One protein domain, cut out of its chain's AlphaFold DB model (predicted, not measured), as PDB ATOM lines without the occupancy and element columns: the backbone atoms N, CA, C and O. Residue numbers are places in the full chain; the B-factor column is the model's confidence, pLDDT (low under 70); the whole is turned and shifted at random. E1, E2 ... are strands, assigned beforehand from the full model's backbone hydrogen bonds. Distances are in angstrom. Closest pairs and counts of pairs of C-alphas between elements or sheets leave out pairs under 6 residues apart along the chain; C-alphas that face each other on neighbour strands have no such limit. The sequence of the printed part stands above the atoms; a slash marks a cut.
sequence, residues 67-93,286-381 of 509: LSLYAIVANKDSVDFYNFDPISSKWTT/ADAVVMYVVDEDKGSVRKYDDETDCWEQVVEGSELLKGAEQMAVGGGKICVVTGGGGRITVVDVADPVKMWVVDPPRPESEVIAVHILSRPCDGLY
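Overview. This is residues 67 to 93 and 286 to 381 of the 509 residues of an uncharacterized protein of Mikania micrantha (UniProt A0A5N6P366). Three small antiparallel sheets stand one after another along the long axis: E3 E2 E1 E11 at one end, E7 E8 E9 E10 in the middle and E4 E5 E6 at the other end. The first two form a sandwich, partly face to face and closest beside their edge strands E11 and E7, while the third sheet is near the middle one through E4 and E7. The printed part has 123 residues with eleven named strands, E1 to E11 in order along the chain, and no named helix; its class is all strand. It is compact, with a radius of gyration of the C-alphas of 15.0 A, yet elongated, spanning 49 by 30 by 24 A.

Along the chain. E1, residues 67 to 74, begins at C-alpha 67 (128.912, 125.506, -320.149) and is 22.9 A long. E2 is residues 79 to 85, 19.9 A, and E3 residues 90 to 93. E11, residues 366 to 374, is also 22.9 A long, bends by 59 degrees at residue 369 and ends at C-alpha 374 (131.417, 125.442, -323.817). E7 is residues 326 to 330, E8 residues 333 to 338, E9 residues 343 to 348, 16.3 A, and E10 residues 354 to 358. E4 is residues 291 to 294, E5 residues 301 to 305 and E6 residues 310 to 315, 15.3 A.

Arrangement. The sheet E3 E2 E1 E11 is strongly twisted, its strands' lines turning by 80 degrees from edge to edge. N 71 and O 82 join E1 to E2 within hydrogen-bond range at 2.9 A, N 92 and O 83 join E3 to E2 at 2.8 A, and N 70 and O 371 join E1 to E11 at 2.8 A. The sheet E7 E8 E9 E10 is strongly twisted too, with N 335 and O 328 at 2.9 A, N 336 and O 345 at 2.8 A, and N 346 and O 356 at 2.8 A. In the sandwich, two sheets face to face, the facing parts are 9.2 A centre to centre and the best planes 18 degrees apart. The closest C-alphas of E7 and E11 are those of Ala 328 and His 371, 5.3 A apart. In the sheet E4 E5 E6, N 293 and O 302 are 2.8 A apart and N 303 and O 312 2.8 A. E4 and E7 are near each other, with 7 pairs of C-alphas within 10 A. E1 E2 E3, E4 E5 E6 and E7 E8 E9 E10 are meanders, each strand the antiparallel neighbour of the one before.

Size, cuts and confidence. The C-alphas of Thr 308 and Leu 380, the two farthest apart, are 50.9 A apart. Residues 94 to 285 are not printed, and C-alphas 93 and 286 are 24.5 A apart across the cut. Of the links printed whole, none is long. The mean pLDDT of the printed part is 92.3, and residues 378 to 381 are under 70.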
ATOM      1  N   LEU A  67     127.760 124.920-320.824       94.25
ATOM      2  CA  LEU A  67     128.912 125.506-320.149       94.25
ATOM      3  C   LEU A  67     129.589 124.496-319.222       94.25
ATOM      4  O   LEU A  67     128.935 123.734-318.518       94.25
ATOM      5  N   SER A  68     130.909 124.559-319.196       95.88
ATOM      6  CA  SER A  68     131.805 123.760-318.373       95.88
ATOM      7  C   SER A  68     132.881 124.663-317.771       95.88
ATOM      8  O   SER A  68     133.107 125.787-318.237       95.88
ATOM      9  N   LEU A  69     133.512 124.196-316.697       97.69
ATOM     10  CA  LEU A  69     134.549 124.949-316.000       97.69
ATOM     11  C   LEU A  69     135.920 124.471-316.470       97.69
ATOM     12  O   LEU A  69     136.237 123.294-316.397       97.69
ATOM     13  N   TYR A  70     136.747 125.391-316.925       97.94
ATOM     14  CA  TYR A  70     138.125 125.136-317.311       97.94
ATOM     15  C   TYR A  70     139.041 125.605-316.195       97.94
ATOM     16  O   TYR A  70     138.832 126.683-315.640       97.94
ATOM     17  N   ALA A  71     140.060 124.811-315.889       97.38
ATOM     18  CA  ALA A  71     141.081 125.155-314.916       97.38
ATOM     19  C   ALA A  71     142.466 125.034-315.543       97.38
ATOM     20  O   ALA A  71     142.790 124.039-316.195       97.38
ATOM     21  N   ILE A  72     143.285 126.051-315.299       96.12
ATOM     22  CA  ILE A  72     144.720 126.006-315.536       96.12
ATOM     23  C   ILE A  72     145.358 125.668-314.194       96.12
ATOM     24  O   ILE A  72     145.126 126.362-313.199       96.12
ATOM     25  N   VAL A  73     146.130 124.589-314.157       94.81
ATOM     26  CA  VAL A  73     146.719 124.051-312.931       94.81
ATOM     27  C   VAL A  73     148.232 124.105-313.039       94.81
ATOM     28  O   VAL A  73     148.814 123.583-313.989       94.81
ATOM     29  N   ALA A  74     148.870 124.738-312.058       90.94
ATOM     30  CA  ALA A  74     150.315 124.716-311.940       90.94
ATOM     31  C   ALA A  74     150.778 123.393-311.328       90.94
ATOM     32  O   ALA A  74     150.288 122.959-310.285       90.94
ATOM     33  N   ASN A  75     151.781 122.800-311.966       81.25
ATOM     34  CA  ASN A  75     152.605 121.738-311.412       81.25
ATOM     35  C   ASN A  75     154.014 122.283-311.146       81.25
ATOM     36  O   ASN A  75     154.318 123.443-311.420       81.25
ATOM     37  N   LYS A  76     154.896 121.432-310.614       71.06
ATOM     38  CA  LYS A  76     156.263 121.820-310.238       71.06
ATOM     39  C   LYS A  76     157.029 122.513-311.375       71.06
ATOM     40  O   LYS A  76     157.604 123.569-311.136       71.06
ATOM     41  N   ASP A  77     156.977 121.940-312.579       70.00
ATOM     42  CA  ASP A  77     157.748 122.389-313.749       70.00
ATOM     43  C   ASP A  77     156.882 122.521-315.025       70.00
ATOM     44  O   ASP A  77     157.403 122.653-316.132       70.00
ATOM     45  N   SER A  78     155.551 122.436-314.901       82.38
ATOM     46  CA  SER A  78     154.625 122.482-316.038       82.38
ATOM     47  C   SER A  78     153.283 123.105-315.668       82.38
ATOM     48  O   SER A  78     152.995 123.381-314.501       82.38
ATOM     49  N   VAL A  79     152.454 123.312-316.686       89.75
ATOM     50  CA  VAL A  79     151.073 123.758-316.544       89.75
ATOM     51  C   VAL A  79     150.184 122.774-317.281       89.75
ATOM     52  O   VAL A  79     150.418 122.491-318.455       89.75
ATOM     53  N   ASP A  80     149.168 122.287-316.583       92.44
ATOM     54  CA  ASP A  80     148.171 121.379-317.128       92.44
ATOM     55  C   ASP A  80     146.831 122.099-317.297       92.44
ATOM     56  O   ASP A  80     146.509 123.058-316.587       92.44
ATOM     57  N   PHE A  81     146.022 121.587-318.218       94.88
ATOM     58  CA  PHE A  81     144.712 122.127-318.553       94.88
ATOM     59  C   PHE A  81     143.653 121.070-318.271       94.88
ATOM     60  O   PHE A  81     143.777 119.925-318.708       94.88
ATOM     61  N   TYR A  82     142.605 121.454-317.553       96.56
ATOM     62  CA  TYR A  82     141.516 120.557-317.190       96.56
ATOM     63  C   TYR A  82     140.162 121.168-317.541       96.56
ATOM     64  O   TYR A  82     139.982 122.385-317.489       96.56
ATOM     65  N   ASN A  83     139.205 120.303-317.852       96.75
ATOM     66  CA  ASN A  83     137.799 120.623-318.023       96.75
ATOM     67  C   ASN A  83     136.979 119.887-316.957       96.75
ATOM     68  O   ASN A  83     137.159 118.693-316.756       96.75
ATOM     69  N   PHE A  84     136.092 120.589-316.265       97.31
ATOM     70  CA  PHE A  84     135.122 120.025-315.341       97.31
ATOM     71  C   PHE A  84     133.753 120.023-316.000       97.31
ATOM     72  O   PHE A  84     133.184 121.080-316.296       97.31
ATOM     73  N   ASP A  85     133.216 118.824-316.179       95.25
ATOM     74  CA  ASP A  85     131.862 118.614-316.654       95.25
ATOM     75  C   ASP A  85     130.875 118.724-315.476       95.25
ATOM     76  O   ASP A  85     130.861 117.849-314.605       95.25
ATOM     77  N   PRO A  86     130.011 119.759-315.436       93.88
ATOM     78  CA  PRO A  86     129.070 119.961-314.337       93.88
ATOM     79  C   PRO A  86     127.948 118.919-314.273       93.88
ATOM     80  O   PRO A  86     127.259 118.843-313.257       93.88
ATOM     81  N   ILE A  87     127.725 118.135-315.330       93.38
ATOM     82  CA  ILE A  87     126.678 117.111-315.359       93.38
ATOM     83  C   ILE A  87     127.191 115.808-314.757       93.38
ATOM     84  O   ILE A  87     126.532 115.224-313.898       93.38
ATOM     85  N   SER A  88     128.378 115.365-315.176       92.69
ATOM     86  CA  SER A  88     129.006 114.161-314.622       92.69
ATOM     87  C   SER A  88     129.797 114.419-313.336       92.69
ATOM     88  O   SER A  88     130.132 113.462-312.638       92.69
ATOM     89  N   SER A  89     130.057 115.689-313.000       94.06
ATOM     90  CA  SER A  89     130.911 116.123-311.884       94.06
ATOM     91  C   SER A  89     132.321 115.530-311.948       94.06
ATOM     92  O   SER A  89     132.878 115.106-310.935       94.06
ATOM     93  N   LYS A  90     132.893 115.466-313.154       94.88
ATOM     94  CA  LYS A  90     134.217 114.886-313.400       94.88
ATOM     95  C   LYS A  90     135.147 115.881-314.069       94.88
ATOM     96  O   LYS A  90     134.748 116.618-314.966       94.88
ATOM     97  N   TRP A  91     136.407 115.828-313.650       96.62
ATOM     98  CA  TRP A  91     137.512 116.473-314.342       96.62
ATOM     99  C   TRP A  91     138.045 115.572-315.456       96.62
ATOM    100  O   TRP A  91     138.290 114.384-315.237       96.62
ATOM    101  N   THR A  92     138.271 116.147-316.630       95.00
ATOM    102  CA  THR A  92     138.978 115.543-317.758       95.00
ATOM    103  C   THR A  92     140.175 116.412-318.129       95.00
ATOM    104  O   THR A  92     140.157 117.635-317.978       95.00
ATOM    105  N   THR A  93     141.257 115.781-318.572       93.94
ATOM    106  CA  THR A  93     142.458 116.499-319.011       93.94
ATOM    107  C   THR A  93     142.265 116.988-320.439       93.94
ATOM    108  O   THR A  93     141.864 116.221-321.313       93.94
ATOM    109  N   ALA A 286     128.902 137.199-319.491       80.75
ATOM    110  CA  ALA A 286     129.173 137.042-320.924       80.75
ATOM    111  C   ALA A 286     128.523 138.117-321.822       80.75
ATOM    112  O   ALA A 286     129.003 138.357-322.924       80.75
ATOM    113  N   ASP A 287     127.460 138.777-321.355       79.94
ATOM    114  CA  ASP A 287     126.809 139.902-322.038       79.94
ATOM    115  C   ASP A 287     127.577 141.233-321.912       79.94
ATOM    116  O   ASP A 287     127.211 142.225-322.536       79.94
ATOM    117  N   ALA A 288     128.651 141.261-321.119       82.19
ATOM    118  CA  ALA A 288     129.424 142.446-320.768       82.19
ATOM    119  C   ALA A 288     128.610 143.562-320.071       82.19
ATOM    120  O   ALA A 288     129.031 144.727-320.070       82.19
ATOM    121  N   VAL A 289     127.462 143.220-319.469       88.12
ATOM    122  CA  VAL A 289     126.537 144.176-318.832       88.12
ATOM    123  C   VAL A 289     126.676 144.189-317.315       88.12
ATOM    124  O   VAL A 289     126.489 145.237-316.697       88.12
ATOM    125  N   VAL A 290     127.016 143.050-316.704       92.81
ATOM    126  CA  VAL A 290     127.081 142.921-315.241       92.81
ATOM    127  C   VAL A 290     128.494 142.595-314.776       92.81
ATOM    128  O   VAL A 290     129.020 141.524-315.075       92.81
ATOM    129  N   MET A 291     129.089 143.510-314.008       96.56
ATOM    130  CA  MET A 291     130.395 143.336-313.371       96.56
ATOM    131  C   MET A 291     130.217 142.898-311.919       96.56
ATOM    132  O   MET A 291     129.484 143.535-311.161       96.56
ATOM    133  N   TYR A 292     130.926 141.840-311.535       97.50
ATOM    134  CA  TYR A 292     130.985 141.346-310.166       97.50
ATOM    135  C   TYR A 292     132.388 141.515-309.589       97.50
ATOM    136  O   TYR A 292     133.381 141.441-310.313       97.50
ATOM    137  N   VAL A 293     132.461 141.685-308.273       96.88
ATOM    138  CA  VAL A 293     133.689 141.589-307.482       96.88
ATOM    139  C   VAL A 293     133.465 140.635-306.321       96.88
ATOM    140  O   VAL A 293     132.413 140.658-305.676       96.88
ATOM    141  N   VAL A 294     134.472 139.820-306.031       97.38
ATOM    142  CA  VAL A 294     134.556 139.077-304.774       97.38
ATOM    143  C   VAL A 294     135.525 139.822-303.872       97.38
ATOM    144  O   VAL A 294     136.695 139.986-304.207       97.38
ATOM    145  N   ASP A 295     135.024 140.318-302.745       95.25
ATOM    146  CA  ASP A 295     135.847 141.015-301.761       95.25
ATOM    147  C   ASP A 295     136.809 140.024-301.096       95.25
ATOM    148  O   ASP A 295     136.363 139.071-300.458       95.25
ATOM    149  N   GLU A 296     138.116 140.230-301.255       94.25
ATOM    150  CA  GLU A 296     139.133 139.277-300.795       94.25
ATOM    151  C   GLU A 296     139.134 139.123-299.263       94.25
ATOM    152  O   GLU A 296     139.321 138.018-298.751       94.25
ATOM    153  N   ASP A 297     138.864 140.206-298.530       93.94
ATOM    154  CA  ASP A 297     138.900 140.229-297.065       93.94
ATOM    155  C   ASP A 297     137.583 139.734-296.454       93.94
ATOM    156  O   ASP A 297     137.565 138.990-295.466       93.94
ATOM    157  N   LYS A 298     136.454 140.176-297.019       95.25
ATOM    158  CA  LYS A 298     135.114 139.894-296.484       95.25
ATOM    159  C   LYS A 298     134.511 138.609-297.039       95.25
ATOM    160  O   LYS A 298     133.631 138.042-296.395       95.25
ATOM    161  N   GLY A 299     134.937 138.172-298.222       96.31
ATOM    162  CA  GLY A 299     134.327 137.062-298.949       96.31
ATOM    163  C   GLY A 299     132.897 137.354-299.416       96.31
ATOM    164  O   GLY A 299     132.112 136.427-299.578       96.31
ATOM    165  N   SER A 300     132.518 138.628-299.561       97.06
ATOM    166  CA  SER A 300     131.202 139.037-300.076       97.06
ATOM    167  C   SER A 300     131.247 139.176-301.594       97.06
ATOM    168  O   SER A 300     132.233 139.702-302.120       97.06
ATOM    169  N   VAL A 301     130.163 138.822-302.283       97.75
ATOM    170  CA  VAL A 301     130.012 139.100-303.719       97.75
ATOM    171  C   VAL A 301     129.230 140.393-303.893       97.75
ATOM    172  O   VAL A 301     128.131 140.538-303.349       97.75
ATOM    173  N   ARG A 302     129.784 141.325-304.668       97.38
ATOM    174  CA  ARG A 302     129.144 142.602-304.983       97.38
ATOM    175  C   ARG A 302     129.025 142.793-306.491       97.38
ATOM    176  O   ARG A 302     129.895 142.353-307.240       97.38
ATOM    177  N   LYS A 303     127.956 143.444-306.929       96.62
ATOM    178  CA  LYS A 303     127.693 143.847-308.311       96.62
ATOM    179  C   LYS A 303     127.910 145.352-308.433       96.62
ATOM    180  O   LYS A 303     127.525 146.093-307.537       96.62
ATOM    181  N   TYR A 304     128.530 145.802-309.515       97.69
ATOM    182  CA  TYR A 304     128.698 147.232-309.774       97.69
ATOM    183  C   TYR A 304     127.444 147.835-310.422       97.69
ATOM    184  O   TYR A 304     126.933 147.281-311.403       97.69
ATOM    185  N   ASP A 305     126.995 148.968-309.889       96.56
ATOM    186  CA  ASP A 305     125.992 149.856-310.470       96.56
ATOM    187  C   ASP A 305     126.683 151.125-310.989       96.56
ATOM    188  O   ASP A 305     127.275 151.901-310.234       96.56
ATOM    189  N   ASP A 306     126.632 151.319-312.305       93.81
ATOM    190  CA  ASP A 306     127.238 152.457-312.984       93.81
ATOM    191  C   ASP A 306     126.425 153.747-312.875       93.81
ATOM    192  O   ASP A 306     127.012 154.816-313.034       93.81
ATOM    193  N   GLU A 307     125.123 153.675-312.584       95.19
ATOM    194  CA  GLU A 307     124.291 154.869-312.399       95.19
ATOM    195  C   GLU A 307     124.648 155.586-311.096       95.19
ATOM    196  O   GLU A 307     124.740 156.816-311.056       95.19
ATOM    197  N   THR A 308     124.897 154.812-310.038       96.56
ATOM    198  CA  THR A 308     125.243 155.332-308.709       96.56
ATOM    199  C   THR A 308     126.743 155.316-308.404       96.56
ATOM    200  O   THR A 308     127.144 155.819-307.354       96.56
ATOM    201  N   ASP A 309     127.583 154.777-309.302       97.12
ATOM    202  CA  ASP A 309     129.022 154.530-309.074       97.12
ATOM    203  C   ASP A 309     129.244 153.779-307.747       97.12
ATOM    204  O   ASP A 309     130.055 154.168-306.908       97.12
ATOM    205  N   CYS A 310     128.464 152.722-307.504       96.94
ATOM    206  CA  CYS A 310     128.476 151.980-306.243       96.94
ATOM    207  C   CYS A 310     128.532 150.465-306.459       96.94
ATOM    208  O   CYS A 310     128.229 149.936-307.524       96.94
ATOM    209  N   TRP A 311     128.947 149.746-305.414       97.31
ATOM    210  CA  TRP A 311     128.982 148.285-305.404       97.31
ATOM    211  C   TRP A 311     127.907 147.742-304.467       97.31
ATOM    212  O   TRP A 311     128.031 147.851-303.247       97.31
ATOM    213  N   GLU A 312     126.887 147.120-305.040       96.81
ATOM    214  CA  GLU A 312     125.751 146.534-304.336       96.81
ATOM    215  C   GLU A 312     126.061 145.105-303.896       96.81
ATOM    216  O   GLU A 312     126.608 144.310-304.659       96.81
ATOM    217  N   GLN A 313     125.713 144.742-302.665       96.25
ATOM    218  CA  GLN A 313     125.949 143.393-302.159       96.25
ATOM    219  C   GLN A 313     124.894 142.414-302.677       96.25
ATOM    220  O   GLN A 313     123.704 142.613-302.464       96.25
ATOM    221  N   VAL A 314     125.354 141.337-303.316       95.50
ATOM    222  CA  VAL A 314     124.505 140.250-303.833       95.50
ATOM    223  C   VAL A 314     124.604 139.015-302.941       95.50
ATOM    224  O   VAL A 314     123.628 138.299-302.752       95.50
ATOM    225  N   VAL A 315     125.785 138.772-302.367       96.19
ATOM    226  CA  VAL A 315     126.026 137.670-301.429       96.19
ATOM    227  C   VAL A 315     126.759 138.210-300.213       96.19
ATOM    228  O   VAL A 315     127.760 138.922-300.349       96.19
ATOM    229  N   GLU A 316     126.258 137.871-299.028       95.25
ATOM    230  CA  GLU A 316     126.903 138.203-297.758       95.25
ATOM    231  C   GLU A 316     128.290 137.550-297.631       95.25
ATOM    232  O   GLU A 316     128.643 136.627-298.368       95.25
ATOM    233  N   GLY A 317     129.106 138.053-296.704       94.25
ATOM    234  CA  GLY A 317     130.468 137.561-296.503       94.25
ATOM    235  C   GLY A 317     130.515 136.074-296.138       94.25
ATOM    236  O   GLY A 317     129.887 135.650-295.171       94.25
ATOM    237  N   SER A 318     131.300 135.295-296.887       95.50
ATOM    238  CA  SER A 318     131.502 133.859-296.671       95.50
ATOM    239  C   SER A 318     132.983 133.518-296.514       95.50
ATOM    240  O   SER A 318     133.819 133.938-297.313       95.50
ATOM    241  N   GLU A 319     133.318 132.676-295.531       96.06
ATOM    242  CA  GLU A 319     134.687 132.161-295.352       96.06
ATOM    243  C   GLU A 319     135.183 131.375-296.577       96.06
ATOM    244  O   GLU A 319     136.382 131.335-296.835       96.06
ATOM    245  N   LEU A 320     134.274 130.786-297.366       96.06
ATOM    246  CA  LEU A 320     134.618 130.033-298.580       96.06
ATOM    247  C   LEU A 320     135.123 130.916-299.729       96.06
ATOM    248  O   LEU A 320     135.632 130.384-300.717       96.06
ATOM    249  N   LEU A 321     134.929 132.232-299.624       97.00
ATOM    250  CA  LEU A 321     135.274 133.221-300.645       97.00
ATOM    251  C   LEU A 321     136.393 134.171-300.202       97.00
ATOM    252  O   LEU A 321     136.873 134.961-301.011       97.00
ATOM    253  N   LYS A 322     136.827 134.104-298.939       96.12
ATOM    254  CA  LYS A 322     137.964 134.897-298.460       96.12
ATOM    255  C   LYS A 322     139.264 134.440-299.111       96.12
ATOM    256  O   LYS A 322     139.500 133.244-299.292       96.12
ATOM    257  N   GLY A 323     140.125 135.400-299.432       93.88
ATOM    258  CA  GLY A 323     141.345 135.150-300.195       93.88
ATOM    259  C   GLY A 323     141.057 134.766-301.647       93.88
ATOM    260  O   GLY A 323     141.709 133.867-302.172       93.88
ATOM    261  N   ALA A 324     140.039 135.372-302.268       95.19
ATOM    262  CA  ALA A 324     139.741 135.197-303.688       95.19
ATOM    263  C   ALA A 324     140.896 135.714-304.561       95.19
ATOM    264  O   ALA A 324     141.169 136.911-304.600       95.19
ATOM    265  N   GLU A 325     141.552 134.808-305.289       91.81
ATOM    266  CA  GLU A 325     142.724 135.122-306.122       91.81
ATOM    267  C   GLU A 325     142.365 135.295-307.607       91.81
ATOM    268  O   GLU A 325     142.972 136.115-308.308       91.81
ATOM    269  N   GLN A 326     141.388 134.509-308.072       94.25
ATOM    270  CA  GLN A 326     140.901 134.428-309.453       94.25
ATOM    271  C   GLN A 326     139.398 134.170-309.466       94.25
ATOM    272  O   GLN A 326     138.867 133.529-308.552       94.25
ATOM    273  N   MET A 327     138.724 134.589-310.536       95.88
ATOM    274  CA  MET A 327     137.337 134.200-310.767       95.88
ATOM    275  C   MET A 327     136.959 134.147-312.245       95.88
ATOM    276  O   MET A 327     137.554 134.821-313.080       95.88
ATOM    277  N   ALA A 328     135.902 133.398-312.542       97.06
ATOM    278  CA  ALA A 328     135.208 133.416-313.823       97.06
ATOM    279  C   ALA A 328     133.701 133.571-313.605       97.06
ATOM    280  O   ALA A 328     133.151 133.040-312.640       97.06
ATOM    281  N   VAL A 329     133.031 134.279-314.517       96.62
ATOM    282  CA  VAL A 329     131.586 134.540-314.467       96.62
ATOM    283  C   VAL A 329     130.943 134.028-315.753       96.62
ATOM    284  O   VAL A 329     131.399 134.348-316.848       96.62
ATOM    285  N   GLY A 330     129.877 133.238-315.642       93.94
ATOM    286  CA  GLY A 330     129.184 132.685-316.804       93.94
ATOM    287  C   GLY A 330     127.990 131.815-316.419       93.94
ATOM    288  O   GLY A 330     127.994 131.166-315.377       93.94
ATOM    289  N   GLY A 331     126.936 131.818-317.242       90.19
ATOM    290  CA  GLY A 331     125.755 130.967-317.029       90.19
ATOM    291  C   GLY A 331     125.013 131.205-315.709       90.19
ATOM    292  O   GLY A 331     124.481 130.256-315.137       90.19
ATOM    293  N   GLY A 332     125.033 132.438-315.190       92.44
ATOM    294  CA  GLY A 332     124.467 132.769-313.876       92.44
ATOM    295  C   GLY A 332     125.288 132.245-312.693       92.44
ATOM    296  O   GLY A 332     124.776 132.167-311.580       92.44
ATOM    297  N   LYS A 333     126.551 131.859-312.917       95.56
ATOM    298  CA  LYS A 333     127.455 131.367-311.876       95.56
ATOM    299  C   LYS A 333     128.747 132.165-311.821       95.56
ATOM    300  O   LYS A 333     129.203 132.705-312.831       95.56
ATOM    301  N   ILE A 334     129.335 132.195-310.632       97.69
ATOM    302  CA  ILE A 334     130.658 132.744-310.354       97.69
ATOM    303  C   ILE A 334     131.505 131.611-309.780       97.69
ATOM    304  O   ILE A 334     131.166 131.047-308.742       97.69
ATOM    305  N   CYS A 335     132.595 131.266-310.456       98.19
ATOM    306  CA  CYS A 335     133.565 130.283-309.983       98.19
ATOM    307  C   CYS A 335     134.773 131.032-309.429       98.19
ATOM    308  O   CYS A 335     135.406 131.782-310.167       98.19
ATOM    309  N   VAL A 336     135.084 130.840-308.151       98.12
ATOM    310  CA  VAL A 336     136.109 131.599-307.424       98.12
ATOM    311  C   VAL A 336     137.194 130.655-306.937       98.12
ATOM    312  O   VAL A 336     136.895 129.651-306.292       98.12
ATOM    313  N   VAL A 337     138.451 130.990-307.208       97.31
ATOM    314  CA  VAL A 337     139.605 130.256-306.686       97.31
ATOM    315  C   VAL A 337     140.077 130.916-305.398       97.31
ATOM    316  O   VAL A 337     140.336 132.119-305.370       97.31
ATOM    317  N   THR A 338     140.201 130.123-304.336       95.31
ATOM    318  CA  THR A 338     140.641 130.578-303.009       95.31
ATOM    319  C   THR A 338     141.712 129.658-302.428       95.31
ATOM    320  O   THR A 338     142.032 128.599-302.978       95.31
ATOM    321  N   GLY A 339     142.285 130.064-301.292       90.88
ATOM    322  CA  GLY A 339     143.170 129.213-300.497       90.88
ATOM    323  C   GLY A 339     144.465 128.837-301.214       90.88
ATOM    324  O   GLY A 339     144.920 127.702-301.089       90.88
ATOM    325  N   GLY A 340     145.051 129.750-301.993       88.81
ATOM    326  CA  GLY A 340     146.293 129.467-302.699       88.81
ATOM    327  C   GLY A 340     146.138 128.555-303.911       88.81
ATOM    328  O   GLY A 340     147.131 127.931-304.267       88.81
ATOM    329  N   GLY A 341     144.939 128.439-304.491       92.62
ATOM    330  CA  GLY A 341     144.657 127.545-305.619       92.62
ATOM    331  C   GLY A 341     144.119 126.167-305.224       92.62
ATOM    332  O   GLY A 341     143.812 125.366-306.101       92.62
ATOM    333  N   GLY A 342     143.982 125.882-303.925       94.06
ATOM    334  CA  GLY A 342     143.530 124.580-303.420       94.06
ATOM    335  C   GLY A 342     142.011 124.409-303.325       94.06
ATOM    336  O   GLY A 342     141.545 123.377-302.850       94.06
ATOM    337  N   ARG A 343     141.218 125.418-303.710       95.00
ATOM    338  CA  ARG A 343     139.753 125.376-303.619       95.00
ATOM    339  C   ARG A 343     139.106 126.167-304.745       95.00
ATOM    340  O   ARG A 343     139.497 127.308-304.992       95.00
ATOM    341  N   ILE A 344     138.068 125.592-305.348       97.94
ATOM    342  CA  ILE A 344     137.152 126.303-306.240       97.94
ATOM    343  C   ILE A 344     135.774 126.347-305.576       97.94
ATOM    344  O   ILE A 344     135.189 125.311-305.268       97.94
ATOM    345  N   THR A 345     135.242 127.541-305.353       98.00
ATOM    346  CA  THR A 345     133.890 127.748-304.823       98.00
ATOM    347  C   THR A 345     132.996 128.249-305.951       98.00
ATOM    348  O   THR A 345     133.321 129.237-306.607       98.00
ATOM    349  N   VAL A 346     131.868 127.580-306.182       98.00
ATOM    350  CA  VAL A 346     130.861 127.992-307.163       98.00
ATOM    351  C   VAL A 346     129.725 128.693-306.437       98.00
ATOM    352  O   VAL A 346     129.162 128.153-305.486       98.00
ATOM    353  N   VAL A 347     129.384 129.889-306.907       97.94
ATOM    354  CA  VAL A 347     128.262 130.698-306.437       97.94
ATOM    355  C   VAL A 347     127.240 130.788-307.562       97.94
ATOM    356  O   VAL A 347     127.517 131.353-308.617       97.94
ATOM    357  N   ASP A 348     126.064 130.214-307.350       96.12
ATOM    358  CA  ASP A 348     124.899 130.390-308.206       96.12
ATOM    359  C   ASP A 348     124.156 131.643-307.755       96.12
ATOM    360  O   ASP A 348     123.634 131.675-306.640       96.12
ATOM    361  N   VAL A 349     124.157 132.680-308.595       93.56
ATOM    362  CA  VAL A 349     123.560 133.983-308.252       93.56
ATOM    363  C   VAL A 349     122.060 134.046-308.553       93.56
ATOM    364  O   VAL A 349     121.451 135.101-308.392       93.56
ATOM    365  N   ALA A 350     121.455 132.939-308.997       90.81
ATOM    366  CA  ALA A 350     120.003 132.812-309.062       90.81
ATOM    367  C   ALA A 350     119.388 132.849-307.655       90.81
ATOM    368  O   ALA A 350     120.007 132.386-306.706       90.81
ATOM    369  N   ASP A 351     118.163 133.358-307.526       89.06
ATOM    370  CA  ASP A 351     117.434 133.409-306.255       89.06
ATOM    371  C   ASP A 351     116.699 132.074-305.976       89.06
ATOM    372  O   ASP A 351     115.960 131.597-306.849       89.06
ATOM    373  N   PRO A 352     116.880 131.427-304.804       91.44
ATOM    374  CA  PRO A 352     117.831 131.762-303.743       91.44
ATOM    375  C   PRO A 352     119.266 131.394-304.110       91.44
ATOM    376  O   PRO A 352     119.511 130.336-304.702       91.44
ATOM    377  N   VAL A 353     120.206 132.242-303.675       94.62
ATOM    378  CA  VAL A 353     121.647 132.062-303.904       94.62
ATOM    379  C   VAL A 353     122.104 130.726-303.325       94.62
ATOM    380  O   VAL A 353     121.792 130.382-302.183       94.62
ATOM    381  N   LYS A 354     122.887 129.972-304.103       95.69
ATOM    382  CA  LYS A 354     123.470 128.689-303.675       95.69
ATOM    383  C   LYS A 354     124.979 128.721-303.813       95.69
ATOM    384  O   LYS A 354     125.510 129.293-304.759       95.69
ATOM    385  N   MET A 355     125.669 128.061-302.889       96.56
ATOM    386  CA  MET A 355     127.125 127.975-302.888       96.56
ATOM    387  C   MET A 355     127.571 126.549-302.587       96.56
ATOM    388  O   MET A 355     127.051 125.916-301.669       96.56
ATOM    389  N   TRP A 356     128.534 126.042-303.352       96.88
ATOM    390  CA  TRP A 356     129.156 124.741-303.111       96.88
ATOM    391  C   TRP A 356     130.618 124.749-303.551       96.88
ATOM    392  O   TRP A 356     131.054 125.606-304.318       96.88
ATOM    393  N   VAL A 357     131.388 123.792-303.041       97.19
ATOM    394  CA  VAL A 357     132.801 123.620-303.390       97.19
ATOM    395  C   VAL A 357     132.918 122.588-304.506       97.19
ATOM    396  O   VAL A 357     132.232 121.568-304.490       97.19
ATOM    397  N   VAL A 358     133.788 122.870-305.471       96.50
ATOM    398  CA  VAL A 358     134.283 121.917-306.462       96.50
ATOM    399  C   VAL A 358     135.748 121.667-306.131       96.50
ATOM    400  O   VAL A 358     136.562 122.596-306.133       96.50
ATOM    401  N   ASP A 359     136.081 120.420-305.814       94.31
ATOM    402  CA  ASP A 359     137.463 120.051-305.534       94.31
ATOM    403  C   ASP A 359     138.324 120.230-306.796       94.31
ATOM    404  O   ASP A 359     137.854 119.946-307.907       94.31
ATOM    405  N   PRO A 360     139.580 120.698-306.666       94.75
ATOM    406  CA  PRO A 360     140.523 120.723-307.777       94.75
ATOM    407  C   PRO A 360     140.713 119.335-308.420       94.75
ATOM    408  O   PRO A 360     140.442 118.317-307.778       94.75
ATOM    409  N   PRO A 361     141.250 119.257-309.655       93.06
ATOM    410  CA  PRO A 361     141.456 117.984-310.352       93.06
ATOM    411  C   PRO A 361     142.256 116.949-309.552       93.06
ATOM    412  O   PRO A 361     142.034 115.747-309.700       93.06
ATOM    413  N   ARG A 362     143.200 117.400-308.713       90.56
ATOM    414  CA  ARG A 362     143.963 116.561-307.782       90.56
ATOM    415  C   ARG A 362     144.109 117.276-306.432       90.56
ATOM    416  O   ARG A 362     144.167 118.503-306.415       90.56
ATOM    417  N   PRO A 363     144.259 116.550-305.309       86.38
ATOM    418  CA  PRO A 363     144.387 117.163-303.980       86.38
ATOM    419  C   PRO A 363     145.564 118.139-303.825       86.38
ATOM    420  O   PRO A 363     145.484 119.087-303.053       86.38
ATOM    421  N   GLU A 364     146.656 117.911-304.557       85.94
ATOM    422  CA  GLU A 364     147.869 118.744-304.524       85.94
ATOM    423  C   GLU A 364     147.884 119.825-305.620       85.94
ATOM    424  O   GLU A 364     148.871 120.545-305.767       85.94
ATOM    425  N   SER A 365     146.814 119.927-306.417       88.94
ATOM    426  CA  SER A 365     146.731 120.888-307.514       88.94
ATOM    427  C   SER A 365     146.667 122.321-307.000       88.94
ATOM    428  O   SER A 365     145.848 122.664-306.150       88.94
ATOM    429  N   GLU A 366     147.481 123.182-307.603       93.69
ATOM    430  CA  GLU A 366     147.373 124.629-307.473       93.69
ATOM    431  C   GLU A 366     146.639 125.170-308.703       93.69
ATOM    432  O   GLU A 366     147.212 125.295-309.786       93.69
ATOM    433  N   VAL A 367     145.345 125.457-308.559       95.88
ATOM    434  CA  VAL A 367     144.561 126.116-309.608       95.88
ATOM    435  C   VAL A 367     145.008 127.572-309.698       95.88
ATOM    436  O   VAL A 367     144.884 128.323-308.734       95.88
ATOM    437  N   ILE A 368     145.527 127.974-310.857       94.62
ATOM    438  CA  ILE A 368     146.080 129.320-311.069       94.62
ATOM    439  C   ILE A 368     145.170 130.233-311.884       94.62
ATOM    440  O   ILE A 368     145.346 131.445-311.835       94.62
ATOM    441  N   ALA A 369     144.225 129.668-312.636       95.94
ATOM    442  CA  ALA A 369     143.206 130.406-313.373       95.94
ATOM    443  C   ALA A 369     142.007 129.499-313.664       95.94
ATOM    444  O   ALA A 369     142.148 128.277-313.784       95.94
ATOM    445  N   VAL A 370     140.834 130.114-313.792       97.62
ATOM    446  CA  VAL A 370     139.580 129.441-314.141       97.62
ATOM    447  C   VAL A 370     138.860 130.197-315.246       97.62
ATOM    448  O   VAL A 370     138.918 131.421-315.304       97.62
ATOM    449  N   HIS A 371     138.160 129.462-316.106       97.75
ATOM    450  CA  HIS A 371     137.375 130.006-317.214       97.75
ATOM    451  C   HIS A 371     136.058 129.245-317.349       97.75
ATOM    452  O   HIS A 371     135.992 128.060-317.034       97.75
ATOM    453  N   ILE A 372     135.004 129.897-317.839       96.81
ATOM    454  CA  ILE A 372     133.725 129.239-318.139       96.81
ATOM    455  C   ILE A 372     133.522 129.285-319.649       96.81
ATOM    456  O   ILE A 372     133.434 130.358-320.239       96.81
ATOM    457  N   LEU A 373     133.483 128.110-320.271       95.31
ATOM    458  CA  LEU A 373     133.440 127.923-321.722       95.31
ATOM    459  C   LEU A 373     132.534 126.737-322.058       95.31
ATOM    460  O   LEU A 373     132.233 125.908-321.198       95.31
ATOM    461  N   SER A 374     132.110 126.631-323.313       93.62
ATOM    462  CA  SER A 374     131.417 125.442-323.817       93.62
ATOM    463  C   SER A 374     132.227 124.176-323.554       93.62
ATOM    464  O   SER A 374     133.447 124.202-323.660       93.62
ATOM    465  N   ARG A 375     131.555 123.070-323.222       92.25
ATOM    466  CA  ARG A 375     132.183 121.745-323.122       92.25
ATOM    467  C   ARG A 375     132.955 121.419-324.412       92.25
ATOM    468  O   ARG A 375     132.419 121.706-325.486       92.25
ATOM    469  N   PRO A 376     134.147 120.790-324.335       87.19
ATOM    470  CA  PRO A 376     134.834 120.309-325.522       87.19
ATOM    471  C   PRO A 376     133.956 119.344-326.325       87.19
ATOM    472  O   PRO A 376     133.282 118.489-325.745       87.19
ATOM    473  N   CYS A 377     133.979 119.444-327.650       75.44
ATOM    474  CA  CYS A 377     133.448 118.389-328.503       75.44
ATOM    475  C   CYS A 377     134.404 117.195-328.453       75.44
ATOM    476  O   CYS A 377     135.506 117.256-328.994       75.44
ATOM    477  N   ASP A 378     133.982 116.088-327.847       62.91
ATOM    478  CA  ASP A 378     134.704 114.830-328.011       62.91
ATOM    479  C   ASP A 378     134.440 114.314-329.426       62.91
ATOM    480  O   ASP A 378     133.339 113.860-329.741       62.91
ATOM    481  N   GLY A 379     135.452 114.373-330.293       50.28
ATOM    482  CA  GLY A 379     135.394 113.746-331.617       50.28
ATOM    483  C   GLY A 379     135.181 112.225-331.560       50.28
ATOM    484  O   GLY A 379     134.840 111.624-332.574       50.28
ATOM    485  N   LEU A 380     135.353 111.610-330.384       39.47
ATOM    486  CA  LEU A 380     135.175 110.186-330.111       39.47
ATOM    487  C   LEU A 380     134.729 109.997-328.648       39.47
ATOM    488  O   LEU A 380     135.560 109.832-327.758       39.47
ATOM    489  N   TYR A 381     133.421 110.022-328.376       40.44
ATOM    490  CA  TYR A 381     132.904 109.483-327.114       40.44
ATOM    491  C   TYR A 381     133.051 107.955-327.161       40.44
ATOM    492  O   TYR A 381     132.360 107.290-327.931       40.44
TER     493      TYR A 381